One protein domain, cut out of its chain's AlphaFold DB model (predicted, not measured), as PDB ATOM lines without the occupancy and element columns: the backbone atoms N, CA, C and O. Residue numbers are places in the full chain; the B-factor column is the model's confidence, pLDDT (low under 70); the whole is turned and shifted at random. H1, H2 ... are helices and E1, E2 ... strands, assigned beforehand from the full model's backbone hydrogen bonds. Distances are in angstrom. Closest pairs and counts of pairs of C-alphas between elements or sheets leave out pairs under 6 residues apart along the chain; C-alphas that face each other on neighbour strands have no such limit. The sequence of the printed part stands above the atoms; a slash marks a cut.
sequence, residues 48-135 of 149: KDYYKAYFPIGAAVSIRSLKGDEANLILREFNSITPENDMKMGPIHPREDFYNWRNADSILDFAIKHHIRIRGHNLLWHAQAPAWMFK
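Overview. This is residues 48 to 135 of the 149 residues of the protein "Endo-1,4-beta-xylanase" of Mucilaginibacter pineti (UniProt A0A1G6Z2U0). This is an elongated model with a small pair of short parallel strands, E1 and E2, in its middle; H1 and H2 make the crossover between them, and H4, the longest helix, packs on E2. The first printed residues lie at one far end and H5 at the other, and residues 114 to 130, with no named element, run from H4 past E2 to H5. The printed part has 88 residues, with five named helices and two named strands in the order E1, H1, H2, E2, H3, H4, H5, and is mostly helix by class, though under half of the residues are in named elements. It is only just loose, close to compact, with a radius of gyration of the C-alphas of 14.6 A, and spans 49 by 27 by 17 A.

Along the chain. Find C-alpha 58 at (50.505, 51.558, 152.153), where E1 begins; it runs through residues 58 to 61. H1 follows in residues 63 to 66, then H2 in residues 68 to 77, 14.6 A long. E2 covers residues 80 to 83, 10.4 A long, and H3 residues 89 to 92. Look next at C-alpha 102 at (40.403, 34.629, 142.512); from there H4 runs 16.4 A through residues 102 to 113. H5, residues 131 to 134, ends with C-alpha 134 at (56.672, 19.680, 153.177).

Arrangement. Begin at E1 and E2, parallel neighbours at 29 degrees, with N 61 and O 82 at 2.9 A and N 82 and O 59 at 2.9 A, within hydrogen-bond range. E1, H1, H2 and E2 form a strand-helix-strand unit, two parallel neighbour strands with helices between, and its crossover is right-handed. Residues 80 to 81 of E2 also pair, parallel, with residues 117 to 118. The closest C-alphas of E2 and H4 are those of Pro 83 and Ile 107, 7.0 A apart. H1 and H4 touch, closest at the C-alphas of Ile 63 and Ile 107, 6.4 A apart. H1 and H2 are close but not clearly touching, with the C-alphas of Ser 65 and Ala 71 closest at 5.9 A. H3 and H4 are near each other, with 6 pairs of C-alphas within 10 A. H3 and H5 are only just apart, at 8.3 A. In H2 and H4 every O i to N i+4 pair is within hydrogen-bond range; H1, H3 and H5 are too short for such a pair.

Size, cuts and confidence. The two C-alphas farthest apart are those of Tyr 50 and Lys 135, at 48.7 A. The printed part has no cut. The link from H4 to H5, 17 residues, is long, and the link from H3 to H4 is short. The mean pLDDT of the printed part is 96.8, and no printed residue is under 70.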
ATOM      1  N   LYS A  48      48.415  59.847 152.444       97.25
ATOM      2  CA  LYS A  48      49.254  59.740 151.237       97.25
ATOM      3  C   LYS A  48      49.702  61.087 150.662       97.25
ATOM      4  O   LYS A  48      50.773  61.144 150.058       97.25
ATOM      5  N   ASP A  49      48.913  62.149 150.825       97.19
ATOM      6  CA  ASP A  49      49.189  63.453 150.219       97.19
ATOM      7  C   ASP A  49      50.297  64.188 150.973       97.19
ATOM      8  O   ASP A  49      51.177  64.782 150.347       97.19
ATOM      9  N   TYR A  50      50.330  64.054 152.301       96.62
ATOM     10  CA  TYR A  50      51.408  64.592 153.138       96.62
ATOM     11  C   TYR A  50      52.777  63.977 152.810       96.62
ATOM     12  O   TYR A  50      53.798  64.655 152.917       96.62
ATOM     13  N   TYR A  51      52.804  62.719 152.360       97.25
ATOM     14  CA  TYR A  51      54.037  61.988 152.044       97.25
ATOM     15  C   TYR A  51      54.332  61.863 150.546       97.25
ATOM     16  O   TYR A  51      55.315  61.227 150.163       97.25
ATOM     17  N   LYS A  52      53.536  62.509 149.683       96.38
ATOM     18  CA  LYS A  52      53.611  62.364 148.220       96.38
ATOM     19  C   LYS A  52      55.004  62.625 147.634       96.38
ATOM     20  O   LYS A  52      55.370  61.990 146.650       96.38
ATOM     21  N   ALA A  53      55.769  63.545 148.224       97.62
ATOM     22  CA  ALA A  53      57.121  63.893 147.778       97.62
ATOM     23  C   ALA A  53      58.208  62.892 148.222       97.62
ATOM     24  O   ALA A  53      59.342  62.993 147.765       97.62
ATOM     25  N   TYR A  54      57.875  61.948 149.106       98.00
ATOM     26  CA  TYR A  54      58.839  61.060 149.753       98.00
ATOM     27  C   TYR A  54      58.647  59.609 149.316       98.00
ATOM     28  O   TYR A  54      59.545  59.015 148.723       98.00
ATOM     29  N   PHE A  55      57.483  59.023 149.607       98.12
ATOM     30  CA  PHE A  55      57.203  57.614 149.327       98.12
ATOM     31  C   PHE A  55      55.697  57.302 149.364       98.12
ATOM     32  O   PHE A  55      54.917  58.055 149.950       98.12
ATOM     33  N   PRO A  56      55.261  56.182 148.754       98.06
ATOM     34  CA  PRO A  56      53.884  55.713 148.866       98.06
ATOM     35  C   PRO A  56      53.517  55.313 150.301       98.06
ATOM     36  O   PRO A  56      54.309  54.670 150.991       98.06
ATOM     37  N   ILE A  57      52.289  55.620 150.711       98.69
ATOM     38  CA  ILE A  57      51.698  55.170 151.973       98.69
ATOM     39  C   ILE A  57      50.817  53.960 151.679       98.69
ATOM     40  O   ILE A  57      49.911  54.019 150.840       98.69
ATOM     41  N   GLY A  58      51.130  52.856 152.358       98.19
ATOM     42  CA  GLY A  58      50.505  51.558 152.153       98.19
ATOM     43  C   GLY A  58      49.631  51.088 153.309       98.19
ATOM     44  O   GLY A  58      49.939  51.369 154.463       98.19
ATOM     45  N   ALA A  59      48.596  50.310 152.987       98.50
ATOM     46  CA  ALA A  59      47.796  49.556 153.954       98.50
ATOM     47  C   ALA A  59      47.681  48.077 153.549       98.50
ATOM     48  O   ALA A  59      47.656  47.746 152.360       98.50
ATOM     49  N   ALA A  60      47.605  47.187 154.540       98.56
ATOM     50  CA  ALA A  60      47.212  45.803 154.307       98.56
ATOM     51  C   ALA A  60      45.684  45.719 154.185       98.56
ATOM     52  O   ALA A  60      44.976  46.372 154.951       98.56
ATOM     53  N   VAL A  61      45.174  44.953 153.219       98.56
ATOM     54  CA  VAL A  61      43.734  44.881 152.924       98.56
ATOM     55  C   VAL A  61      43.267  43.445 152.715       98.56
ATOM     56  O   VAL A  61      44.019  42.591 152.246       98.56
ATOM     57  N   SER A  62      41.990  43.216 153.007       97.81
ATOM     58  CA  SER A  62      41.252  42.009 152.626       97.81
ATOM     59  C   SER A  62      40.176  42.366 151.598       97.81
ATOM     60  O   SER A  62      39.813  43.534 151.461       97.81
ATOM     61  N   ILE A  63      39.581  41.371 150.934       97.00
ATOM     62  CA  ILE A  63      38.457  41.591 150.001       97.00
ATOM     63  C   ILE A  63      37.287  42.337 150.664       97.00
ATOM     64  O   ILE A  63      36.596  43.121 150.012       97.00
ATOM     65  N   ARG A  64      37.054  42.111 151.965       96.94
ATOM     66  CA  ARG A  64      35.987  42.792 152.714       96.94
ATOM     67  C   ARG A  64      36.244  44.296 152.808       96.94
ATOM     68  O   ARG A  64      35.300  45.068 152.697       96.94
ATOM     69  N   SER A  65      37.505  44.688 152.965       97.06
ATOM     70  CA  SER A  65      37.933  46.082 153.103       97.06
ATOM     71  C   SER A  65      37.779  46.888 151.806       97.06
ATOM     72  O   SER A  65      37.856  48.108 151.840       97.06
ATOM     73  N   LEU A  66      37.552  46.236 150.659       97.25
ATOM     74  CA  LEU A  66      37.433  46.890 149.346       97.25
ATOM     75  C   LEU A  66      36.020  47.410 149.042       97.25
ATOM     76  O   LEU A  66      35.712  47.750 147.897       97.25
ATOM     77  N   LYS A  67      35.129  47.433 150.039       96.25
ATOM     78  CA  LYS A  67      33.741  47.893 149.910       96.25
ATOM     79  C   LYS A  67      33.391  48.839 151.060       96.25
ATOM     80  O   LYS A  67      34.052  48.820 152.089       96.25
ATOM     81  N   GLY A  68      32.331  49.627 150.881       96.69
ATOM     82  CA  GLY A  68      31.786  50.482 151.939       96.69
ATOM     83  C   GLY A  68      32.746  51.578 152.404       96.69
ATOM     84  O   GLY A  68      33.544  52.099 151.622       96.69
ATOM     85  N   ASP A  69      32.647  51.926 153.684       97.00
ATOM     86  CA  ASP A  69      33.403  53.026 154.285       97.00
ATOM     87  C   ASP A  69      34.901  52.723 154.372       97.00
ATOM     88  O   ASP A  69      35.724  53.626 154.207       97.00
ATOM     89  N   GLU A  70      35.281  51.455 154.539       97.69
ATOM     90  CA  GLU A  70      36.679  51.031 154.520       97.69
ATOM     91  C   GLU A  70      37.323  51.277 153.153       97.69
ATOM     92  O   GLU A  70      38.460  51.747 153.092       97.69
ATOM     93  N   ALA A  71      36.592  51.048 152.056       98.06
ATOM     94  CA  ALA A  71      37.084  51.386 150.724       98.06
ATOM     95  C   ALA A  71      37.310  52.892 150.591       98.06
ATOM     96  O   ALA A  71      38.362  53.312 150.117       98.06
ATOM     97  N   ASN A  72      36.358  53.705 151.055       97.56
ATOM     98  CA  ASN A  72      36.477  55.163 151.015       97.56
ATOM     99  C   ASN A  72      37.690  55.646 151.820       97.56
ATOM    100  O   ASN A  72      38.448  56.492 151.344       97.56
ATOM    101  N   LEU A  73      37.925  55.058 152.995       97.31
ATOM    102  CA  LEU A  73      39.114  55.328 153.797       97.31
ATOM    103  C   LEU A  73      40.394  54.923 153.052       97.31
ATOM    104  O   LEU A  73      41.337  55.709 153.000       97.31
ATOM    105  N   ILE A  74      40.427  53.740 152.427       98.25
ATOM    106  CA  ILE A  74      41.585  53.286 151.642       98.25
ATOM    107  C   ILE A  74      41.895  54.275 150.514       98.25
ATOM    108  O   ILE A  74      43.041  54.698 150.353       98.25
ATOM    109  N   LEU A  75      40.865  54.665 149.761       97.81
ATOM    110  CA  LEU A  75      40.981  55.587 148.636       97.81
ATOM    111  C   LEU A  75      41.417  56.981 149.072       97.81
ATOM    112  O   LEU A  75      42.175  57.621 148.342       97.81
ATOM    113  N   ARG A  76      40.979  57.454 150.242       97.31
ATOM    114  CA  ARG A  76      41.396  58.753 150.780       97.31
ATOM    115  C   ARG A  76      42.841  58.706 151.267       97.31
ATOM    116  O   ARG A  76      43.656  59.517 150.842       97.31
ATOM    117  N   GLU A  77      43.181  57.729 152.097       97.88
ATOM    118  CA  GLU A  77      44.405  57.767 152.902       97.88
ATOM    119  C   GLU A  77      45.627  57.117 152.236       97.88
ATOM    120  O   GLU A  77      46.754  57.499 152.552       97.88
ATOM    121  N   PHE A  78      45.451  56.164 151.310       98.56
ATOM    122  CA  PHE A  78      46.548  55.320 150.811       98.56
ATOM    123  C   PHE A  78      46.713  55.361 149.280       98.56
ATOM    124  O   PHE A  78      45.777  55.603 148.520       98.56
ATOM    125  N   ASN A  79      47.945  55.133 148.809       98.50
ATOM    126  CA  ASN A  79      48.294  54.986 147.382       98.50
ATOM    127  C   ASN A  79      49.129  53.721 147.095       98.50
ATOM    128  O   ASN A  79      49.680  53.558 146.000       98.50
ATOM    129  N   SER A  80      49.199  52.817 148.071       98.69
ATOM    130  CA  SER A  80      49.685  51.452 147.920       98.69
ATOM    131  C   SER A  80      48.819  50.508 148.760       98.69
ATOM    132  O   SER A  80      48.380  50.872 149.846       98.69
ATOM    133  N   ILE A  81      48.605  49.279 148.306       98.69
ATOM    134  CA  ILE A  81      47.961  48.229 149.103       98.69
ATOM    135  C   ILE A  81      48.763  46.932 149.064       98.69
ATOM    136  O   ILE A  81      49.535  46.680 148.137       98.69
ATOM    137  N   THR A  82      48.599  46.121 150.100       98.75
ATOM    138  CA  THR A  82      49.178  44.779 150.215       98.75
ATOM    139  C   THR A  82      48.054  43.814 150.585       98.75
ATOM    140  O   THR A  82      47.395  44.051 151.597       98.75
ATOM    141  N   PRO A  83      47.794  42.743 149.819       98.56
ATOM    142  CA  PRO A  83      46.872  41.699 150.256       98.56
ATOM    143  C   PRO A  83      47.340  41.108 151.587       98.56
ATOM    144  O   PRO A  83      48.454  40.597 151.681       98.56
ATOM    145  N   GLU A  84      46.511  41.203 152.626       98.31
ATOM    146  CA  GLU A  84      46.886  40.788 153.983       98.31
ATOM    147  C   GLU A  84      47.195  39.284 154.045       98.31
ATOM    148  O   GLU A  84      48.151  38.850 154.693       98.31
ATOM    149  N   ASN A  85      46.387  38.485 153.341       98.19
ATOM    150  CA  ASN A  85      46.522  37.032 153.284       98.19
ATOM    151  C   ASN A  85      46.348  36.461 151.873       98.19
ATOM    152  O   ASN A  85      46.943  35.433 151.574       98.19
ATOM    153  N   ASP A  86      45.576  37.107 150.998       98.38
ATOM    154  CA  ASP A  86      45.146  36.519 149.721       98.38
ATOM    155  C   ASP A  86      46.271  36.290 148.692       98.38
ATOM    156  O   ASP A  86      46.035  35.622 147.694       98.38
ATOM    157  N   MET A  87      47.488  36.796 148.934       98.44
ATOM    158  CA  MET A  87      48.692  36.492 148.140       98.44
ATOM    159  C   MET A  87      49.727  35.634 148.886       98.44
ATOM    160  O   MET A  87      50.841  35.452 148.396       98.44
ATOM    161  N   LYS A  88      49.393  35.094 150.064       98.31
ATOM    162  CA  LYS A  88      50.256  34.127 150.753       98.31
ATOM    163  C   LYS A  88      50.182  32.766 150.066       98.31
ATOM    164  O   LYS A  88      49.201  32.432 149.399       98.31
ATOM    165  N   MET A  89      51.209  31.956 150.295       97.38
ATOM    166  CA  MET A  89      51.379  30.653 149.648       97.38
ATOM    167  C   MET A  89      50.168  29.731 149.829       97.38
ATOM    168  O   MET A  89      49.705  29.145 148.860       97.38
ATOM    169  N   GLY A  90      49.635  29.608 151.049       96.38
ATOM    170  CA  GLY A  90      48.503  28.727 151.347       96.38
ATOM    171  C   GLY A  90      47.243  29.084 150.554       96.38
ATOM    172  O   GLY A  90      46.705  28.214 149.875       96.38
ATOM    173  N   PRO A  91      46.777  30.344 150.598       97.12
ATOM    174  CA  PRO A  91      45.648  30.791 149.784       97.12
ATOM    175  C   PRO A  91      45.856  30.646 148.272       97.12
ATOM    176  O   PRO A  91      44.919  30.238 147.585       97.12
ATOM    177  N   ILE A  92      47.060  30.943 147.769       98.00
ATOM    178  CA  ILE A  92      47.373  30.901 146.332       98.00
ATOM    179  C   ILE A  92      47.556  29.477 145.807       98.00
ATOM    180  O   ILE A  92      47.089  29.182 144.713       98.00
ATOM    181  N   HIS A  93      48.217  28.591 146.550       97.25
ATOM    182  CA  HIS A  93      48.602  27.251 146.088       97.25
ATOM    183  C   HIS A  93      48.246  26.177 147.135       97.25
ATOM    184  O   HIS A  93      49.121  25.505 147.681       97.25
ATOM    185  N   PRO A  94      46.955  26.002 147.476       95.81
ATOM    186  CA  PRO A  94      46.543  25.181 148.620       95.81
ATOM    187  C   PRO A  94      46.814  23.677 148.446       95.81
ATOM    188  O   PRO A  94      46.917  22.961 149.444       95.81
ATOM    189  N   ARG A  95      46.934  23.194 147.203       95.06
ATOM    190  CA  ARG A  95      47.273  21.807 146.837       95.06
ATOM    191  C   ARG A  95      48.177  21.807 145.600       95.06
ATOM    192  O   ARG A  95      48.071  22.720 144.789       95.06
ATOM    193  N   GLU A  96      49.035  20.800 145.473       92.31
ATOM    194  CA  GLU A  96      50.134  20.731 144.492       92.31
ATOM    195  C   GLU A  96      49.710  21.046 143.047       92.31
ATOM    196  O   GLU A  96      50.380  21.801 142.347       92.31
ATOM    197  N   ASP A  97      48.549  20.553 142.627       95.88
ATOM    198  CA  ASP A  97      48.039  20.637 141.259       95.88
ATOM    199  C   ASP A  97      47.073  21.812 141.009       95.88
ATOM    200  O   ASP A  97      46.405  21.855 139.974       95.88
ATOM    201  N   PHE A  98      46.940  22.764 141.943       96.75
ATOM    202  CA  PHE A  98      45.910  23.802 141.838       96.75
ATOM    203  C   PHE A  98      46.297  25.145 142.450       96.75
ATOM    204  O   PHE A  98      46.581  25.253 143.643       96.75
ATOM    205  N   TYR A  99      46.137  26.193 141.643       98.00
ATOM    206  CA  TYR A  99      46.260  27.580 142.067       98.00
ATOM    207  C   TYR A  99      44.899  28.271 142.177       98.00
ATOM    208  O   TYR A  99      44.032  28.109 141.319       98.00
ATOM    209  N   ASN A 100      44.739  29.104 143.202       97.62
ATOM    210  CA  ASN A 100      43.562  29.931 143.426       97.62
ATOM    211  C   ASN A 100      43.937  31.417 143.467       97.62
ATOM    212  O   ASN A 100      44.280  31.958 144.516       97.62
ATOM    213  N   TRP A 101      43.801  32.088 142.326       98.00
ATOM    214  CA  TRP A 101      44.097  33.518 142.184       98.00
ATOM    215  C   TRP A 101      42.889  34.429 142.410       98.00
ATOM    216  O   TRP A 101      43.055  35.630 142.581       98.00
ATOM    217  N   ARG A 102      41.672  33.874 142.511       98.19
ATOM    218  CA  ARG A 102      40.403  34.629 142.512       98.19
ATOM    219  C   ARG A 102      40.397  35.834 143.456       98.19
ATOM    220  O   ARG A 102      39.933  36.918 143.104       98.19
ATOM    221  N   ASN A 103      40.855  35.625 144.688       97.88
ATOM    222  CA  ASN A 103      40.850  36.672 145.698       97.88
ATOM    223  C   ASN A 103      41.949  37.717 145.448       97.88
ATOM    224  O   ASN A 103      41.701  38.912 145.598       97.88
ATOM    225  N   ALA A 104      43.143  37.270 145.050       98.12
ATOM    226  CA  ALA A 104      44.256  38.142 144.699       98.12
ATOM    227  C   ALA A 104      43.908  39.024 143.490       98.12
ATOM    228  O   ALA A 104      44.137  40.231 143.543       98.12
ATOM    229  N   ASP A 105      43.269  38.445 142.472       98.31
ATOM    230  CA  ASP A 105      42.797  39.147 141.276       98.31
ATOM    231  C   ASP A 105      41.750  40.204 141.638       98.31
ATOM    232  O   ASP A 105      41.847  41.342 141.198       98.31
ATOM    233  N   SER A 106      40.822  39.896 142.551       98.12
ATOM    234  CA  SER A 106      39.833  40.880 143.023       98.12
ATOM    235  C   SER A 106      40.485  42.098 143.702       98.12
ATOM    236  O   SER A 106      40.003  43.225 143.564       98.12
ATOM    237  N   ILE A 107      41.576  41.891 144.449       98.50
ATOM    238  CA  ILE A 107      42.335  42.990 145.072       98.50
ATOM    239  C   ILE A 107      43.148  43.750 144.016       98.50
ATOM    240  O   ILE A 107      43.229  44.980 144.070       98.50
ATOM    241  N   LEU A 108      43.727  43.037 143.049       98.25
ATOM    242  CA  LEU A 108      44.457  43.633 141.936       98.25
ATOM    243  C   LEU A 108      43.540  44.513 141.074       98.25
ATOM    244  O   LEU A 108      43.913  45.641 140.761       98.25
ATOM    245  N   ASP A 109      42.327  44.057 140.773       98.50
ATOM    246  CA  ASP A 109      41.327  44.808 140.013       98.50
ATOM    247  C   ASP A 109      40.947  46.113 140.717       98.50
ATOM    248  O   ASP A 109      40.873  47.170 140.084       98.50
ATOM    249  N   PHE A 110      40.767  46.078 142.042       98.50
ATOM    250  CA  PHE A 110      40.555  47.288 142.838       98.50
ATOM    251  C   PHE A 110      41.755  48.240 142.742       98.50
ATOM    252  O   PHE A 110      41.576  49.442 142.526       98.50
ATOM    253  N   ALA A 111      42.979  47.715 142.857       98.44
ATOM    254  CA  ALA A 111      44.194  48.517 142.748       98.44
ATOM    255  C   ALA A 111      44.310  49.193 141.375       98.44
ATOM    256  O   ALA A 111      44.553  50.398 141.303       98.44
ATOM    257  N   ILE A 112      44.076  48.443 140.293       98.56
ATOM    258  CA  ILE A 112      44.109  48.941 138.913       98.56
ATOM    259  C   ILE A 112      43.048  50.023 138.715       98.56
ATOM    260  O   ILE A 112      43.378  51.123 138.264       98.56
ATOM    261  N   LYS A 113      41.798  49.744 139.104       98.50
ATOM    262  CA  LYS A 113      40.662  50.669 138.963       98.50
ATOM    263  C   LYS A 113      40.918  52.027 139.618       98.50
ATOM    264  O   LYS A 113      40.450  53.044 139.117       98.50
ATOM    265  N   HIS A 114      41.638  52.039 140.736       98.25
ATOM    266  CA  HIS A 114      41.892  53.242 141.528       98.25
ATOM    267  C   HIS A 114      43.330  53.769 141.413       98.25
ATOM    268  O   HIS A 114      43.705  54.681 142.150       98.25
ATOM    269  N   HIS A 115      44.131  53.227 140.489       97.88
ATOM    270  CA  HIS A 115      45.532  53.606 140.272       97.88
ATOM    271  C   HIS A 115      46.403  53.521 141.542       97.88
ATOM    272  O   HIS A 115      47.284  54.352 141.785       97.88
ATOM    273  N   ILE A 116      46.157  52.502 142.361       98.12
ATOM    274  CA  ILE A 116      46.882  52.217 143.598       98.12
ATOM    275  C   ILE A 116      47.983  51.201 143.295       98.12
ATOM    276  O   ILE A 116      47.772  50.225 142.578       98.12
ATOM    277  N   ARG A 117      49.180  51.401 143.855       98.38
ATOM    278  CA  ARG A 117      50.265  50.415 143.733       98.38
ATOM    279  C   ARG A 117      49.940  49.156 144.535       98.38
ATOM    280  O   ARG A 117      49.375  49.252 145.619       98.38
ATOM    281  N   ILE A 118      50.369  47.989 144.068       98.25
ATOM    282  CA  ILE A 118      50.229  46.741 144.823       98.25
ATOM    283  C   ILE A 118      51.599  46.185 145.209       98.25
ATOM    284  O   ILE A 118      52.536  46.193 144.411       98.25
ATOM    285  N   ARG A 119      51.720  45.701 146.445       98.50
ATOM    286  CA  ARG A 119      52.866  44.910 146.901       98.50
ATOM    287  C   ARG A 119      52.415  43.463 147.064       98.50
ATOM    288  O   ARG A 119      51.541  43.180 147.877       98.50
ATOM    289  N   GLY A 120      53.045  42.554 146.325       97.81
ATOM    290  CA  GLY A 120      52.848  41.119 146.511       97.81
ATOM    291  C   GLY A 120      53.453  40.659 147.836       97.81
ATOM    292  O   GLY A 120      54.656  40.806 148.059       97.81
ATOM    293  N   HIS A 121      52.621  40.117 148.719       97.88
ATOM    294  CA  HIS A 121      53.030  39.536 149.993       97.88
ATOM    295  C   HIS A 121      52.364  38.157 150.115       97.88
ATOM    296  O   HIS A 121      51.178  38.072 150.413       97.88
ATOM    297  N   ASN A 122      53.069  37.065 149.828       97.44
ATOM    298  CA  ASN A 122      54.496  36.923 149.512       97.44
ATOM    299  C   ASN A 122      54.773  35.621 148.738       97.44
ATOM    300  O   ASN A 122      53.923  34.744 148.669       97.44
ATOM    301  N   LEU A 123      55.984  35.484 148.181       96.12
ATOM    302  CA  LEU A 123      56.357  34.303 147.387       96.12
ATOM    303  C   LEU A 123      56.776  33.093 148.232       96.12
ATOM    304  O   LEU A 123      56.471  31.964 147.874       96.12
ATOM    305  N   LEU A 124      57.489  33.325 149.337       95.06
ATOM    306  CA  LEU A 124      58.015  32.263 150.190       95.06
ATOM    307  C   LEU A 124      57.941  32.676 151.658       95.06
ATOM    308  O   LEU A 124      58.395  33.761 152.034       95.06
ATOM    309  N   TRP A 125      57.391  31.795 152.487       94.44
ATOM    310  CA  TRP A 125      57.331  31.959 153.931       94.44
ATOM    311  C   TRP A 125      57.301  30.611 154.637       94.44
ATOM    312  O   TRP A 125      56.815  29.631 154.089       94.44
ATOM    313  N   HIS A 126      57.761  30.572 155.885       90.19
ATOM    314  CA  HIS A 126      57.598  29.392 156.736       90.19
ATOM    315  C   HIS A 126      56.181  29.297 157.326       90.19
ATOM    316  O   HIS A 126      55.724  28.212 157.672       90.19
ATOM    317  N   ALA A 127      55.482  30.430 157.457       91.31
ATOM    318  CA  ALA A 127      54.127  30.498 157.985       91.31
ATOM    319  C   ALA A 127      53.101  30.557 156.850       91.31
ATOM    320  O   ALA A 127      53.351  31.150 155.804       91.31
ATOM    321  N   GLN A 128      51.927  29.956 157.067       92.00
ATOM    322  CA  GLN A 128      50.850  29.893 156.064       92.00
ATOM    323  C   GLN A 128      51.305  29.306 154.713       92.00
ATOM    324  O   GLN A 128      50.711  29.588 153.673       92.00
ATOM    325  N   ALA A 129      52.350  28.478 154.740       93.81
ATOM    326  CA  ALA A 129      52.763  27.635 153.637       93.81
ATOM    327  C   ALA A 129      51.882  26.375 153.598       93.81
ATOM    328  O   ALA A 129      51.587  25.805 154.655       93.81
ATOM    329  N   PRO A 130      51.420  25.936 152.419       92.62
ATOM    330  CA  PRO A 130      50.597  24.744 152.307       92.62
ATOM    331  C   PRO A 130      51.386  23.482 152.688       92.62
ATOM    332  O   PRO A 130      52.553  23.321 152.336       92.62
ATOM    333  N   ALA A 131      50.724  22.561 153.392       90.31
ATOM    334  CA  ALA A 131      51.367  21.379 153.966       90.31
ATOM    335  C   ALA A 131      51.989  20.438 152.919       90.31
ATOM    336  O   ALA A 131      52.940  19.729 153.235       90.31
ATOM    337  N   TRP A 132      51.465  20.419 151.687       91.06
ATOM    338  CA  TRP A 132      51.950  19.527 150.629       91.06
ATOM    339  C   TRP A 132      53.396  19.830 150.212       91.06
ATOM    340  O   TRP A 132      54.109  18.909 149.842       91.06
ATOM    341  N   MET A 133      53.872  21.072 150.367       90.62
ATOM    342  CA  MET A 133      55.265  21.430 150.051       90.62
ATOM    343  C   MET A 133      56.284  20.817 151.017       90.62
ATOM    344  O   MET A 133      57.481  20.846 150.749       90.62
ATOM    345  N   PHE A 134      55.826  20.293 152.154       89.44
ATOM    346  CA  PHE A 134      56.672  19.680 153.177       89.44
ATOM    347  C   PHE A 134      56.463  18.170 153.255       89.44
ATOM    348  O   PHE A 134      56.758  17.572 154.285       89.44
ATOM    349  N   LYS A 135      55.918  17.548 152.209       85.31
ATOM    350  CA  LYS A 135      55.754  16.096 152.134       85.31
ATOM    351  C   LYS A 135      56.687  15.516 151.080       85.31
ATOM    352  O   LYS A 135      56.852  16.107 150.018       85.31
TER     353      LYS A 135